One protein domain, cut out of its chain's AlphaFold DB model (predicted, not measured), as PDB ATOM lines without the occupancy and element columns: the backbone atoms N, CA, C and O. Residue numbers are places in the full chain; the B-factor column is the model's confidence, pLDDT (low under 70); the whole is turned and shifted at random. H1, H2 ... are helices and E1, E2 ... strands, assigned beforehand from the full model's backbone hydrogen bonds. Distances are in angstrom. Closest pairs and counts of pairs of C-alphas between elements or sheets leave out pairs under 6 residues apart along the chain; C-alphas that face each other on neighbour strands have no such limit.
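AT A GLANCE: This is residues 90 to 205 of the 209 residues of an uncharacterized protein of Gemmatimonas phototrophica (UniProt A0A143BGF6). One long, strongly twisted sheet bends back on itself into two facing leaves, E4, E3, E6 and E7 over E2 and E5, with E1 as the hinge; it is curled like part of a barrel. E1 and E2 run side by side along the longest axis to the loop that holds the short helix H2 at one end, while H1 lies at the other. The 116 printed residues hold, in order, H1 E1 H2 E2 E3 E4 E5 E6 E7; the mixed sheet runs E4 E3 E6 E7 E1 E2 E5, and the class is mostly strand. The whole is only just compact, close to loose, with a radius of gyration of the C-alphas of 15.9 A and spans of 52 by 37 by 25 A.

HOW THE PARTS SIT: H1, residues 90 to 95, is not on the sheet. E1, residues 97 to 109, bends by 68 degrees at residue 104. H2, residues 116 to 120, only grazes the sheet, with its residues 116 to 119. E2, residues 125 to 136, is antiparallel to E1 at 161 degrees, with N 99 and O 134 2.7 A apart. E3, residues 143 to 150, and E4, residues 158 to 160, form an antiparallel hairpin, with N 160 and O 148 3.0 A apart. E5, residues 174 to 182, bends by 55 degrees at residue 179 and is antiparallel to E2, with N 133 and O 177 2.9 A apart. E6, residues 187 to 192, is antiparallel to E3, with N 146 and O 189 2.9 A apart. E7, residues 200 to 204, forms a hairpin with E6, with N 188 and O 200 2.9 A apart and N 200 and O 188 2.8 A apart. E7 is staggered: residues 200 to 201 pair with E6, and residues 202 to 204 are parallel to E1, with N 203 and O 100 2.9 A apart. Across the fold, the closest C-alphas of E3 and E5 are those of Val 143 and Trp 175, 7.4 A apart. In H1 and H2 every O i to N i+4 pair is within hydrogen-bond range.

IN THESE COORDINATES: H1 begins at C-alpha 90, (152.781, 133.536, 131.302). From first to last C-alpha E1 measures 33.2 A, E2 33.9 A, E5 24.4 A, E3 21.5 A and E6 16.3 A. E2 begins at C-alpha 125, (153.278, 108.284, 163.766), and E7 ends at C-alpha 204, (152.023, 109.059, 142.002).

THE WHOLE: The two C-alphas farthest apart, those of Asp 91 and Ala 117, are 53.3 A apart. The printed part has no cut. The link from E4 to E5, 13 residues, is long; within it residues 165 to 166 pair antiparallel with residues 144 to 145 of E3. The mean pLDDT of the printed part is 76.5, and 33 residues are under 70: residue 106, residues 108 to 127 and residues 151 to 162.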
ATOM      1  N   ARG A  90     153.178 134.371 132.452       73.50
ATOM      2  CA  ARG A  90     152.781 133.536 131.302       73.50
ATOM      3  C   ARG A  90     153.969 133.095 130.450       73.50
ATOM      4  O   ARG A  90     153.997 131.956 129.996       73.50
ATOM      5  N   ASP A  91     154.934 133.979 130.219       80.31
ATOM      6  CA  ASP A  91     156.148 133.629 129.474       80.31
ATOM      7  C   ASP A  91     156.999 132.628 130.270       80.31
ATOM      8  O   ASP A  91     157.476 131.625 129.738       80.31
ATOM      9  N   LEU A  92     157.109 132.833 131.586       77.88
ATOM     10  CA  LEU A  92     157.826 131.920 132.468       77.88
ATOM     11  C   LEU A  92     157.125 130.555 132.586       77.88
ATOM     12  O   LEU A  92     157.794 129.525 132.511       77.88
ATOM     13  N   SER A  93     155.793 130.512 132.702       75.56
ATOM     14  CA  SER A  93     155.048 129.245 132.752       75.56
ATOM     15  C   SER A  93     155.112 128.457 131.440       75.56
ATOM     16  O   SER A  93     155.062 127.230 131.470       75.56
ATOM     17  N   ALA A  94     155.294 129.126 130.298       79.25
ATOM     18  CA  ALA A  94     155.503 128.463 129.010       79.25
ATOM     19  C   ALA A  94     156.892 127.806 128.886       79.25
ATOM     20  O   ALA A  94     157.052 126.826 128.154       79.25
ATOM     21  N   ARG A  95     157.904 128.331 129.588       82.75
ATOM     22  CA  ARG A  95     159.306 127.872 129.503       82.75
ATOM     23  C   ARG A  95     159.707 126.913 130.618       82.75
ATOM     24  O   ARG A  95     160.719 126.219 130.494       82.75
ATOM     25  N   VAL A  96     158.945 126.894 131.706       88.25
ATOM     26  CA  VAL A  96     159.244 126.118 132.907       88.25
ATOM     27  C   VAL A  96     158.267 124.955 133.040       88.25
ATOM     28  O   VAL A  96     157.055 125.128 133.035       88.25
ATOM     29  N   GLN A  97     158.811 123.756 133.208       90.06
ATOM     30  CA  GLN A  97     158.085 122.513 133.431       90.06
ATOM     31  C   GLN A  97     158.299 122.054 134.880       90.06
ATOM     32  O   GLN A  97     159.302 121.393 135.181       90.06
ATOM     33  N   PRO A  98     157.399 122.426 135.804       90.31
ATOM     34  CA  PRO A  98     157.417 121.933 137.171       90.31
ATOM     35  C   PRO A  98     156.704 120.578 137.292       90.31
ATOM     36  O   PRO A  98     155.714 120.299 136.617       90.31
ATOM     37  N   SER A  99     157.189 119.730 138.192       88.69
ATOM     38  CA  SER A  99     156.605 118.426 138.503       88.69
ATOM     39  C   SER A  99     156.833 118.056 139.969       88.69
ATOM     40  O   SER A  99     157.830 118.442 140.582       88.69
ATOM     41  N   ALA A 100     155.877 117.321 140.530       88.81
ATOM     42  CA  ALA A 100     155.913 116.797 141.888       88.81
ATOM     43  C   ALA A 100     155.533 115.315 141.840       88.81
ATOM     44  O   ALA A 100     154.404 114.984 141.470       88.81
ATOM     45  N   ILE A 101     156.483 114.438 142.165       86.81
ATOM     46  CA  ILE A 101     156.345 112.988 142.000       86.81
ATOM     47  C   ILE A 101     156.468 112.308 143.361       86.81
ATOM     48  O   ILE A 101     157.466 112.489 144.058       86.81
ATOM     49  N   VAL A 102     155.470 111.517 143.744       85.06
ATOM     50  CA  VAL A 102     155.502 110.713 144.971       85.06
ATOM     51  C   VAL A 102     156.413 109.513 144.752       85.06
ATOM     52  O   VAL A 102     156.159 108.693 143.876       85.06
ATOM     53  N   LEU A 103     157.467 109.409 145.558       80.75
ATOM     54  CA  LEU A 103     158.395 108.277 145.561       80.75
ATOM     55  C   LEU A 103     157.948 107.157 146.511       80.75
ATOM     56  O   LEU A 103     158.378 106.017 146.358       80.75
ATOM     57  N   GLY A 104     157.132 107.486 147.511       77.50
ATOM     58  CA  GLY A 104     156.607 106.542 148.491       77.50
ATOM     59  C   GLY A 104     156.102 107.242 149.748       77.50
ATOM     60  O   GLY A 104     156.035 108.471 149.796       77.50
ATOM     61  N   ASP A 105     155.805 106.455 150.776       77.00
ATOM     62  CA  ASP A 105     155.327 106.939 152.071       77.00
ATOM     63  C   ASP A 105     156.400 106.792 153.161       77.00
ATOM     64  O   ASP A 105     157.241 105.891 153.137       77.00
ATOM     65  N   SER A 106     156.369 107.691 154.141       69.56
ATOM     66  CA  SER A 106     157.249 107.700 155.306       69.56
ATOM     67  C   SER A 106     156.448 107.958 156.579       69.56
ATOM     68  O   SER A 106     155.574 108.821 156.613       69.56
ATOM     69  N   ALA A 107     156.759 107.218 157.643       70.50
ATOM     70  CA  ALA A 107     156.179 107.434 158.961       70.50
ATOM     71  C   ALA A 107     157.024 108.450 159.745       70.50
ATOM     72  O   ALA A 107     158.212 108.229 159.989       70.50
ATOM     73  N   VAL A 108     156.406 109.554 160.156       65.50
ATOM     74  CA  VAL A 108     157.051 110.682 160.835       65.50
ATOM     75  C   VAL A 108     156.410 110.860 162.214       65.50
ATOM     76  O   VAL A 108     155.188 110.804 162.324       65.50
ATOM     77  N   PRO A 109     157.181 111.059 163.297       60.62
ATOM     78  CA  PRO A 109     156.595 111.324 164.607       60.62
ATOM     79  C   PRO A 109     155.780 112.624 164.596       60.62
ATOM     80  O   PRO A 109     156.228 113.645 164.071       60.62
ATOM     81  N   VAL A 110     154.592 112.593 165.205       59.66
ATOM     82  CA  VAL A 110     153.724 113.772 165.358       59.66
ATOM     83  C   VAL A 110     154.474 114.862 166.139       59.66
ATOM     84  O   VAL A 110     155.080 114.585 167.178       59.66
ATOM     85  N   ARG A 111     154.444 116.116 165.653       54.41
ATOM     86  CA  ARG A 111     155.051 117.269 166.350       54.41
ATOM     87  C   ARG A 111     154.515 117.339 167.793       54.41
ATOM     88  O   ARG A 111     153.312 117.467 167.991       54.41
ATOM     89  N   GLY A 112     155.409 117.248 168.785       51.88
ATOM     90  CA  GLY A 112     155.080 117.232 170.222       51.88
ATOM     91  C   GLY A 112     155.159 115.855 170.899       51.88
ATOM     92  O   GLY A 112     154.992 115.756 172.113       51.88
ATOM     93  N   ALA A 113     155.447 114.786 170.151       51.56
ATOM     94  CA  ALA A 113     155.713 113.458 170.700       51.56
ATOM     95  C   ALA A 113     157.177 113.328 171.177       51.56
ATOM     96  O   ALA A 113     157.954 112.550 170.629       51.56
ATOM     97  N   ASP A 114     157.564 114.070 172.216       53.09
ATOM     98  CA  ASP A 114     158.940 114.043 172.757       53.09
ATOM     99  C   ASP A 114     159.270 112.749 173.535       53.09
ATOM    100  O   ASP A 114     160.398 112.522 173.978       53.09
ATOM    101  N   SER A 115     158.287 111.862 173.690       55.06
ATOM    102  CA  SER A 115     158.420 110.592 174.393       55.06
ATOM    103  C   SER A 115     158.694 109.445 173.417       55.06
ATOM    104  O   SER A 115     157.804 108.959 172.717       55.06
ATOM    105  N   LEU A 116     159.933 108.947 173.439       55.19
ATOM    106  CA  LEU A 116     160.366 107.741 172.722       55.19
ATOM    107  C   LEU A 116     159.471 106.523 173.038       55.19
ATOM    108  O   LEU A 116     159.237 105.687 172.170       55.19
ATOM    109  N   ALA A 117     158.901 106.463 174.246       56.00
ATOM    110  CA  ALA A 117     157.972 105.413 174.663       56.00
ATOM    111  C   ALA A 117     156.628 105.465 173.912       56.00
ATOM    112  O   ALA A 117     156.056 104.423 173.603       56.00
ATOM    113  N   ALA A 118     156.141 106.659 173.570       52.72
ATOM    114  CA  ALA A 118     154.890 106.820 172.834       52.72
ATOM    115  C   ALA A 118     155.061 106.556 171.322       52.72
ATOM    116  O   ALA A 118     154.149 106.039 170.675       52.72
ATOM    117  N   ILE A 119     156.263 106.812 170.786       54.41
ATOM    118  CA  ILE A 119     156.668 106.411 169.428       54.41
ATOM    119  C   ILE A 119     156.773 104.878 169.331       54.41
ATOM    120  O   ILE A 119     156.250 104.286 168.390       54.41
ATOM    121  N   MET A 120     157.380 104.220 170.328       56.09
ATOM    122  CA  MET A 120     157.522 102.753 170.366       56.09
ATOM    123  C   MET A 120     156.189 101.999 170.485       56.09
ATOM    124  O   MET A 120     156.114 100.837 170.102       56.09
ATOM    125  N   GLN A 121     155.129 102.647 170.976       56.59
ATOM    126  CA  GLN A 121     153.779 102.075 171.043       56.59
ATOM    127  C   GLN A 121     152.969 102.261 169.745       56.59
ATOM    128  O   GLN A 121     151.791 101.908 169.713       56.59
ATOM    129  N   GLY A 122     153.556 102.837 168.687       52.75
ATOM    130  CA  GLY A 122     152.909 103.008 167.379       52.75
ATOM    131  C   GLY A 122     151.736 103.998 167.359       52.75
ATOM    132  O   GLY A 122     151.036 104.093 166.357       52.75
ATOM    133  N   ARG A 123     151.505 104.742 168.450       50.72
ATOM    134  CA  ARG A 123     150.322 105.605 168.632       50.72
ATOM    135  C   ARG A 123     150.488 107.045 168.130       50.72
ATOM    136  O   ARG A 123     149.526 107.800 168.194       50.72
ATOM    137  N   LEU A 124     151.676 107.442 167.665       56.25
ATOM    138  CA  LEU A 124     152.012 108.845 167.351       56.25
ATOM    139  C   LEU A 124     152.859 109.003 166.075       56.25
ATOM    140  O   LEU A 124     153.720 109.880 166.006       56.25
ATOM    141  N   LEU A 125     152.660 108.133 165.085       61.28
ATOM    142  CA  LEU A 125     153.278 108.284 163.766       61.28
ATOM    143  C   LEU A 125     152.239 108.847 162.797       61.28
ATOM    144  O   LEU A 125     151.194 108.237 162.586       61.28
ATOM    145  N   ASP A 126     152.537 110.006 162.223       66.50
ATOM    146  CA  ASP A 126     151.835 110.526 161.059       66.50
ATOM    147  C   ASP A 126     152.461 109.943 159.786       66.50
ATOM    148  O   ASP A 126     153.644 109.594 159.758       66.50
ATOM    149  N   THR A 127     151.673 109.806 158.728       68.62
ATOM    150  CA  THR A 127     152.171 109.324 157.434       68.62
ATOM    151  C   THR A 127     152.362 110.518 156.515       68.62
ATOM    152  O   THR A 127     151.418 111.256 156.249       68.62
ATOM    153  N   MET A 128     153.577 110.708 156.009       79.50
ATOM    154  CA  MET A 128     153.918 111.743 155.036       79.50
ATOM    155  C   MET A 128     154.379 111.106 153.728       79.50
ATOM    156  O   MET A 128     155.027 110.063 153.732       79.50
ATOM    157  N   LYS A 129     154.091 111.755 152.604       79.62
ATOM    158  CA  LYS A 129     154.582 111.346 151.287       79.62
ATOM    159  C   LYS A 129     156.017 111.832 151.113       79.62
ATOM    160  O   LYS A 129     156.315 113.001 151.362       79.62
ATOM    161  N   VAL A 130     156.908 110.966 150.652       82.56
ATOM    162  CA  VAL A 130     158.219 111.369 150.137       82.56
ATOM    163  C   VAL A 130     158.014 111.820 148.702       82.56
ATOM    164  O   VAL A 130     157.657 111.014 147.845       82.56
ATOM    165  N   VAL A 131     158.227 113.104 148.436       83.06
ATOM    166  CA  VAL A 131     157.992 113.694 147.115       83.06
ATOM    167  C   VAL A 131     159.299 114.225 146.551       83.06
ATOM    168  O   VAL A 131     160.063 114.907 147.236       83.06
ATOM    169  N   GLU A 132     159.557 113.906 145.288       87.56
ATOM    170  CA  GLU A 132     160.592 114.543 144.489       87.56
ATOM    171  C   GLU A 132     159.972 115.696 143.704       87.56
ATOM    172  O   GLU A 132     159.110 115.508 142.842       87.56
ATOM    173  N   TYR A 133     160.409 116.905 144.028       89.00
ATOM    174  CA  TYR A 133     160.063 118.102 143.283       89.00
ATOM    175  C   TYR A 133     161.126 118.346 142.229       89.00
ATOM    176  O   TYR A 133     162.316 118.402 142.548       89.00
ATOM    177  N   VAL A 134     160.696 118.520 140.984       89.56
ATOM    178  CA  VAL A 134     161.583 118.761 139.848       89.56
ATOM    179  C   VAL A 134     161.048 119.934 139.048       89.56
ATOM    180  O   VAL A 134     159.892 119.929 138.631       89.56
ATOM    181  N   VAL A 135     161.900 120.924 138.804       90.06
ATOM    182  CA  VAL A 135     161.603 122.058 137.929       90.06
ATOM    183  C   VAL A 135     162.637 122.098 136.815       90.06
ATOM    184  O   VAL A 135     163.841 122.152 137.079       90.06
ATOM    185  N   ARG A 136     162.163 122.060 135.569       89.94
ATOM    186  CA  ARG A 136     162.994 122.138 134.363       89.94
ATOM    187  C   ARG A 136     162.700 123.417 133.597       89.94
ATOM    188  O   ARG A 136     161.541 123.776 133.462       89.94
ATOM    189  N   GLY A 137     163.715 124.084 133.071       87.06
ATOM    190  CA  GLY A 137     163.541 125.289 132.259       87.06
ATOM    191  C   GLY A 137     164.847 126.046 132.056       87.06
ATOM    192  O   GLY A 137     165.798 125.886 132.825       87.06
ATOM    193  N   SER A 138     164.904 126.869 131.010       83.06
ATOM    194  CA  SER A 138     165.982 127.846 130.842       83.06
ATOM    195  C   SER A 138     165.741 129.065 131.735       83.06
ATOM    196  O   SER A 138     164.622 129.316 132.172       83.06
ATOM    197  N   ASP A 139     166.803 129.819 132.029       81.38
ATOM    198  CA  ASP A 139     166.736 131.103 132.750       81.38
ATOM    199  C   ASP A 139     166.208 131.037 134.194       81.38
ATOM    200  O   ASP A 139     165.912 132.060 134.813       81.38
ATOM    201  N   VAL A 140     166.155 129.839 134.776       85.88
ATOM    202  CA  VAL A 140     165.777 129.610 136.173       85.88
ATOM    203  C   VAL A 140     166.967 129.890 137.099       85.88
ATOM    204  O   VAL A 140     167.997 129.212 137.028       85.88
ATOM    205  N   ARG A 141     166.825 130.887 137.978       85.69
ATOM    206  CA  ARG A 141     167.855 131.355 138.923       85.69
ATOM    207  C   ARG A 141     167.572 130.933 140.359       85.69
ATOM    208  O   ARG A 141     168.509 130.577 141.065       85.69
ATOM    209  N   ASP A 142     166.309 130.995 140.768       86.81
ATOM    210  CA  ASP A 142     165.859 130.607 142.105       86.81
ATOM    211  C   ASP A 142     164.537 129.847 142.018       86.81
ATOM    212  O   ASP A 142     163.659 130.213 141.228       86.81
ATOM    213  N   VAL A 143     164.412 128.785 142.816       87.81
ATOM    214  CA  VAL A 143     163.219 127.933 142.854       87.81
ATOM    215  C   VAL A 143     162.948 127.455 144.266       87.81
ATOM    216  O   VAL A 143     163.806 126.861 144.924       87.81
ATOM    217  N   GLN A 144     161.701 127.611 144.692       89.56
ATOM    218  CA  GLN A 144     161.222 127.057 145.946       89.56
ATOM    219  C   GLN A 144     159.793 126.540 145.839       89.56
ATOM    220  O   GLN A 144     158.950 127.108 145.146       89.56
ATOM    221  N   VAL A 145     159.504 125.470 146.569       85.38
ATOM    222  CA  VAL A 145     158.129 125.050 146.842       85.38
ATOM    223  C   VAL A 145     157.604 125.941 147.958       85.38
ATOM    224  O   VAL A 145     158.222 126.009 149.018       85.38
ATOM    225  N   GLN A 146     156.500 126.648 147.726       82.69
ATOM    226  CA  GLN A 146     155.944 127.585 148.709       82.69
ATOM    227  C   GLN A 146     154.772 127.015 149.501       82.69
ATOM    228  O   GLN A 146     154.629 127.332 150.680       82.69
ATOM    229  N   ARG A 147     153.878 126.266 148.845       78.12
ATOM    230  CA  ARG A 147     152.605 125.849 149.444       78.12
ATOM    231  C   ARG A 147     152.259 124.434 149.032       78.12
ATOM    232  O   ARG A 147     152.459 124.059 147.878       78.12
ATOM    233  N   ALA A 148     151.674 123.716 149.978       75.50
ATOM    234  CA  ALA A 148     150.933 122.491 149.752       75.50
ATOM    235  C   ALA A 148     149.436 122.807 149.838       75.50
ATOM    236  O   ALA A 148     148.994 123.515 150.746       75.50
ATOM    237  N   LEU A 149     148.672 122.310 148.874       76.50
ATOM    238  CA  LEU A 149     147.244 122.557 148.737       76.50
ATOM    239  C   LEU A 149     146.497 121.241 148.906       76.50
ATOM    240  O   LEU A 149     146.884 120.217 148.334       76.50
ATOM    241  N   ARG A 150     145.415 121.292 149.677       74.69
ATOM    242  CA  ARG A 150     144.461 120.197 149.822       74.69
ATOM    243  C   ARG A 150     143.231 120.452 148.960       74.69
ATOM    244  O   ARG A 150     142.820 121.598 148.788       74.69
ATOM    245  N   ASP A 151     142.639 119.373 148.456       65.50
ATOM    246  CA  ASP A 151     141.370 119.448 147.750       65.50
ATOM    247  C   ASP A 151     140.259 119.712 148.758       65.50
ATOM    248  O   ASP A 151     140.085 118.961 149.726       65.50
ATOM    249  N   GLN A 152     139.489 120.761 148.519       53.94
ATOM    250  CA  GLN A 152     138.134 120.834 149.025       53.94
ATOM    251  C   GLN A 152     137.250 121.162 147.835       53.94
ATOM    252  O   GLN A 152     137.292 122.258 147.276       53.94
ATOM    253  N   GLN A 153     136.430 120.180 147.459       48.50
ATOM    254  CA  GLN A 153     135.204 120.441 146.726       48.50
ATOM    255  C   GLN A 153     134.490 121.608 147.431       48.50
ATOM    256  O   GLN A 153     134.043 121.446 148.562       48.50
ATOM    257  N   ALA A 154     134.427 122.754 146.742       43.81
ATOM    258  CA  ALA A 154     133.915 124.071 147.152       43.81
ATOM    259  C   ALA A 154     134.980 125.125 147.548       43.81
ATOM    260  O   ALA A 154     135.254 125.378 148.713       43.81
ATOM    261  N   ASN A 155     135.470 125.830 146.522       47.19
ATOM    262  CA  ASN A 155     135.880 127.247 146.496       47.19
ATOM    263  C   ASN A 155     136.991 127.796 147.412       47.19
ATOM    264  O   ASN A 155     137.425 128.918 147.154       47.19
ATOM    265  N   GLU A 156     137.532 127.061 148.382       52.31
ATOM    266  CA  GLU A 156     138.681 127.528 149.171       52.31
ATOM    267  C   GLU A 156     139.732 126.419 149.299       52.31
ATOM    268  O   GLU A 156     139.621 125.510 150.117       52.31
ATOM    269  N   ALA A 157     140.780 126.483 148.471       56.53
ATOM    270  CA  ALA A 157     141.922 125.584 148.602       56.53
ATOM    271  C   ALA A 157     142.604 125.831 149.956       56.53
ATOM    272  O   ALA A 157     143.243 126.867 150.165       56.53
ATOM    273  N   HIS A 158     142.459 124.888 150.889       63.66
ATOM    274  CA  HIS A 158     143.080 125.006 152.201       63.66
ATOM    275  C   HIS A 158     144.591 124.784 152.081       63.66
ATOM    276  O   HIS A 158     145.052 123.802 151.488       63.66
ATOM    277  N   VAL A 159     145.368 125.715 152.638       66.31
ATOM    278  CA  VAL A 159     146.830 125.621 152.671       66.31
ATOM    279  C   VAL A 159     147.223 124.718 153.832       66.31
ATOM    280  O   VAL A 159     146.900 125.004 154.984       66.31
ATOM    281  N   VAL A 160     147.939 123.638 153.532       66.31
ATOM    282  CA  VAL A 160     148.487 122.752 154.563       66.31
ATOM    283  C   VAL A 160     149.778 123.379 155.106       66.31
ATOM    284  O   VAL A 160     150.552 123.919 154.308       66.31
ATOM    285  N   PRO A 161     150.042 123.336 156.429       63.19
ATOM    286  CA  PRO A 161     151.302 123.809 156.991       63.19
ATOM    287  C   PRO A 161     152.488 123.146 156.282       63.19
ATOM    288  O   PRO A 161     152.713 121.944 156.404       63.19
ATOM    289  N   PHE A 162     153.227 123.940 155.516       67.62
ATOM    290  CA  PHE A 162     154.341 123.492 154.696       67.62
ATOM    291  C   PHE A 162     155.469 124.508 154.834       67.62
ATOM    292  O   PHE A 162     155.253 125.710 154.671       67.62
ATOM    293  N   GLU A 163     156.665 124.036 155.172       73.81
ATOM    294  CA  GLU A 163     157.838 124.901 155.235       73.81
ATOM    295  C   GLU A 163     158.384 125.108 153.819       73.81
ATOM    296  O   GLU A 163     158.647 124.124 153.117       73.81
ATOM    297  N   PRO A 164     158.559 126.368 153.371       80.44
ATOM    298  CA  PRO A 164     159.093 126.636 152.050       80.44
ATOM    299  C   PRO A 164     160.423 125.918 151.844       80.44
ATOM    300  O   PRO A 164     161.360 126.074 152.627       80.44
ATOM    301  N   THR A 165     160.500 125.123 150.783       84.31
ATOM    302  CA  THR A 165     161.655 124.264 150.521       84.31
ATOM    303  C   THR A 165     162.331 124.716 149.239       84.31
ATOM    304  O   THR A 165     161.737 124.652 148.162       84.31
ATOM    305  N   ARG A 166     163.582 125.174 149.348       89.12
ATOM    306  CA  ARG A 166     164.397 125.555 148.189       89.12
ATOM    307  C   ARG A 166     164.865 124.324 147.428       89.12
ATOM    308  O   ARG A 166     165.282 123.335 148.033       89.12
ATOM    309  N   LEU A 167     164.818 124.398 146.103       88.50
ATOM    310  CA  LEU A 167     165.359 123.346 145.253       88.50
ATOM    311  C   LEU A 167     166.866 123.526 145.084       88.50
ATOM    312  O   LEU A 167     167.388 124.638 145.109       88.50
ATOM    313  N   THR A 168     167.567 122.414 144.878       89.38
ATOM    314  CA  THR A 168     168.992 122.418 144.548       89.38
ATOM    315  C   THR A 168     169.159 122.312 143.042       89.38
ATOM    316  O   THR A 168     168.492 121.509 142.387       89.38
ATOM    317  N   ARG A 169     170.061 123.110 142.474       87.31
ATOM    318  CA  ARG A 169     170.380 123.030 141.050       87.31
ATOM    319  C   ARG A 169     171.138 121.734 140.760       87.31
ATOM    320  O   ARG A 169     172.205 121.510 141.323       87.31
ATOM    321  N   VAL A 170     170.591 120.901 139.879       86.69
ATOM    322  CA  VAL A 170     171.201 119.635 139.434       86.69
ATOM    323  C   VAL A 170     171.912 119.816 138.095       86.69
ATOM    324  O   VAL A 170     172.969 119.231 137.874       86.69
ATOM    325  N   SER A 171     171.361 120.642 137.204       85.94
ATOM    326  CA  SER A 171     171.963 120.944 135.903       85.94
ATOM    327  C   SER A 171     171.754 122.408 135.507       85.94
ATOM    328  O   SER A 171     171.165 123.202 136.247       85.94
ATOM    329  N   SER A 172     172.232 122.798 134.323       81.31
ATOM    330  CA  SER A 172     172.005 124.145 133.793       81.31
ATOM    331  C   SER A 172     170.515 124.495 133.685       81.31
ATOM    332  O   SER A 172     170.177 125.666 133.855       81.31
ATOM    333  N   THR A 173     169.656 123.497 133.475       85.81
ATOM    334  CA  THR A 173     168.219 123.647 133.216       85.81
ATOM    335  C   THR A 173     167.335 122.907 134.214       85.81
ATOM    336  O   THR A 173     166.122 122.887 134.038       85.81
ATOM    337  N   GLU A 174     167.901 122.279 135.245       87.81
ATOM    338  CA  GLU A 174     167.148 121.407 136.145       87.81
ATOM    339  C   GLU A 174     167.455 121.665 137.618       87.81
ATOM    340  O   GLU A 174     168.612 121.712 138.046       87.81
ATOM    341  N   TRP A 175     166.381 121.764 138.393       90.69
ATOM    342  CA  TRP A 175     166.371 121.956 139.834       90.69
ATOM    343  C   TRP A 175     165.581 120.826 140.477       90.69
ATOM    344  O   TRP A 175     164.498 120.485 139.998       90.69
ATOM    345  N   ARG A 176     166.108 120.236 141.552       88.19
ATOM    346  CA  ARG A 176     165.455 119.131 142.260       88.19
ATOM    347  C   ARG A 176     165.596 119.247 143.771       88.19
ATOM    348  O   ARG A 176     166.592 119.762 144.276       88.19
ATOM    349  N   VAL A 177     164.617 118.722 144.496       90.00
ATOM    350  CA  VAL A 177     164.738 118.432 145.930       90.00
ATOM    351  C   VAL A 177     163.784 117.313 146.312       90.00
ATOM    352  O   VAL A 177     162.723 117.154 145.711       90.00
ATOM    353  N   ARG A 178     164.166 116.542 147.326       86.50
ATOM    354  CA  ARG A 178     163.283 115.574 147.973       86.50
ATOM    355  C   ARG A 178     162.875 116.125 149.320       86.50
ATOM    356  O   ARG A 178     163.738 116.529 150.096       86.50
ATOM    357  N   ALA A 179     161.582 116.131 149.590       85.00
ATOM    358  CA  ALA A 179     161.064 116.562 150.876       85.00
ATOM    359  C   ALA A 179     159.800 115.788 151.244       85.00
ATOM    360  O   ALA A 179     159.238 115.033 150.447       85.00
ATOM    361  N   LEU A 180     159.404 115.954 152.502       81.88
ATOM    362  CA  LEU A 180     158.201 115.356 153.045       81.88
ATOM    363  C   LEU A 180     157.013 116.262 152.741       81.88
ATOM    364  O   LEU A 180     157.040 117.458 153.028       81.88
ATOM    365  N   LEU A 181     155.967 115.668 152.187       81.56
ATOM    366  CA  LEU A 181     154.706 116.324 151.908       81.56
ATOM    367  C   LEU A 181     153.610 115.702 152.789       81.56
ATOM    368  O   LEU A 181     153.536 114.474 152.885       81.56
ATOM    369  N   PRO A 182     152.751 116.509 153.434       79.94
ATOM    370  CA  PRO A 182     151.582 115.996 154.142       79.94
ATOM    371  C   PRO A 182     150.735 115.084 153.246       79.94
ATOM    372  O   PRO A 182     150.550 115.362 152.060       79.94
ATOM    373  N   ARG A 183     150.224 113.976 153.797       77.00
ATOM    374  CA  ARG A 183     149.492 112.957 153.021       77.00
ATOM    375  C   ARG A 183     148.258 113.507 152.307       77.00
ATOM    376  O   ARG A 183     147.901 113.001 151.243       77.00
ATOM    377  N   ASP A 184     147.618 114.513 152.891       77.81
ATOM    378  CA  ASP A 184     146.394 115.148 152.402       77.81
ATOM    379  C   ASP A 184     146.629 116.238 151.344       77.81
ATOM    380  O   ASP A 184     145.666 116.754 150.775       77.81
ATOM    381  N   ALA A 185     147.886 116.568 151.038       80.19
ATOM    382  CA  ALA A 185     148.208 117.480 149.952       80.19
ATOM    383  C   ALA A 185     148.040 116.798 148.585       80.19
ATOM    384  O   ALA A 185     148.589 115.720 148.328       80.19
ATOM    385  N   ILE A 186     147.304 117.463 147.694       82.50
ATOM    386  CA  ILE A 186     147.045 117.019 146.317       82.50
ATOM    387  C   ILE A 186     147.838 117.818 145.284       82.50
ATOM    388  O   ILE A 186     148.132 117.313 144.207       82.50
ATOM    389  N   ALA A 187     148.213 119.054 145.607       86.00
ATOM    390  CA  ALA A 187     148.910 119.949 144.698       86.00
ATOM    391  C   ALA A 187     149.929 120.805 145.451       86.00
ATOM    392  O   ALA A 187     149.819 121.020 146.660       86.00
ATOM    393  N   VAL A 188     150.921 121.312 144.725       87.00
ATOM    394  CA  VAL A 188     151.956 122.200 145.263       87.00
ATOM    395  C   VAL A 188     152.164 123.412 144.369       87.00
ATOM    396  O   VAL A 188     152.107 123.310 143.146       87.00
ATOM    397  N   SER A 189     152.427 124.572 144.969       89.38
ATOM    398  CA  SER A 189     152.773 125.788 144.225       89.38
ATOM    399  C   SER A 189     154.276 126.043 144.275       89.38
ATOM    400  O   SER A 189     154.870 126.099 145.360       89.38
ATOM    401  N   PHE A 190     154.867 126.287 143.113       88.38
ATOM    402  CA  PHE A 190     156.265 126.682 142.980       88.38
ATOM    403  C   PHE A 190     156.384 128.202 142.886       88.38
ATOM    404  O   PHE A 190     155.551 128.855 142.262       88.38
ATOM    405  N   GLN A 191     157.438 128.763 143.466       90.31
ATOM    406  CA  GLN A 191     157.925 130.089 143.114       90.31
ATOM    407  C   GLN A 191     159.238 129.937 142.353       90.31
ATOM    408  O   GLN A 191     160.143 129.248 142.821       90.31
ATOM    409  N   VAL A 192     159.316 130.575 141.192       88.88
ATOM    410  CA  VAL A 192     160.457 130.552 140.279       88.88
ATOM    411  C   VAL A 192     160.783 131.989 139.898       88.88
ATOM    412  O   VAL A 192     159.905 132.685 139.394       88.88
ATOM    413  N   ASN A 193     162.020 132.441 140.122       89.38
ATOM    414  CA  ASN A 193     162.452 133.817 139.823       89.38
ATOM    415  C   ASN A 193     161.463 134.885 140.340       89.38
ATOM    416  O   ASN A 193     161.054 135.773 139.600       89.38
ATOM    417  N   ASP A 194     161.021 134.745 141.590       84.62
ATOM    418  CA  ASP A 194     160.003 135.579 142.245       84.62
ATOM    419  C   ASP A 194     158.555 135.459 141.724       84.62
ATOM    420  O   ASP A 194     157.636 135.956 142.381       84.62
ATOM    421  N   CYS A 195     158.304 134.727 140.637       83.62
ATOM    422  CA  CYS A 195     156.966 134.455 140.111       83.62
ATOM    423  C   CYS A 195     156.374 133.175 140.710       83.62
ATOM    424  O   CYS A 195     157.011 132.123 140.712       83.62
ATOM    425  N   THR A 196     155.131 133.231 141.183       86.88
ATOM    426  CA  THR A 196     154.393 132.030 141.595       86.88
ATOM    427  C   THR A 196     153.776 131.365 140.368       86.88
ATOM    428  O   THR A 196     153.054 132.007 139.610       86.88
ATOM    429  N   LEU A 197     154.070 130.084 140.165       85.06
ATOM    430  CA  LEU A 197     153.475 129.267 139.113       85.06
ATOM    431  C   LEU A 197     152.117 128.715 139.548       85.06
ATOM    432  O   LEU A 197     151.828 128.606 140.744       85.06
ATOM    433  N   ASP A 198     151.313 128.325 138.559       84.25
ATOM    434  CA  ASP A 198     150.061 127.623 138.811       84.25
ATOM    435  C   ASP A 198     150.316 126.327 139.606       84.25
ATOM    436  O   ASP A 198     151.354 125.677 139.419       84.25
ATOM    437  N   PRO A 199     149.400 125.941 140.512       86.62
ATOM    438  CA  PRO A 199     149.535 124.716 141.284       86.62
ATOM    439  C   PRO A 199     149.733 123.479 140.411       86.62
ATOM    440  O   PRO A 199     148.979 123.219 139.474       86.62
ATOM    441  N   VAL A 200     150.721 122.670 140.772       86.25
ATOM    442  CA  VAL A 200     151.048 121.419 140.095       86.25
ATOM    443  C   VAL A 200     150.495 120.264 140.905       86.25
ATOM    444  O   VAL A 200     150.774 120.148 142.099       86.25
ATOM    445  N   GLN A 201     149.735 119.396 140.242       87.62
ATOM    446  CA  GLN A 201     149.214 118.178 140.854       87.62
ATOM    447  C   GLN A 201     150.358 117.247 141.260       87.62
ATOM    448  O   GLN A 201     151.293 117.012 140.488       87.62
ATOM    449  N   VAL A 202     150.261 116.709 142.468       85.06
ATOM    450  CA  VAL A 202     151.178 115.706 143.000       85.06
ATOM    451  C   VAL A 202     150.816 114.375 142.357       85.06
ATOM    452  O   VAL A 202     149.717 113.859 142.551       85.06
ATOM    453  N   ARG A 203     151.729 113.837 141.551       84.81
ATOM    454  CA  ARG A 203     151.504 112.601 140.799       84.81
ATOM    455  C   ARG A 203     152.142 111.431 141.518       84.81
ATOM    456  O   ARG A 203     153.290 111.520 141.947       84.81
ATOM    457  N   GLU A 204     151.419 110.327 141.611       80.06
ATOM    458  CA  GLU A 204     152.023 109.059 142.002       80.06
ATOM    459  C   GLU A 204     152.889 108.551 140.853       80.06
ATOM    460  O   GLU A 204     152.541 108.703 139.677       80.06
ATOM    461  N   LEU A 205     154.061 108.015 141.188       71.06
ATOM    462  CA  LEU A 205     154.911 107.364 140.206       71.06
ATOM    463  C   LEU A 205     154.142 106.124 139.745       71.06
ATOM    464  O   LEU A 205     153.951 105.195 140.525       71.06
TER     465      LEU A 205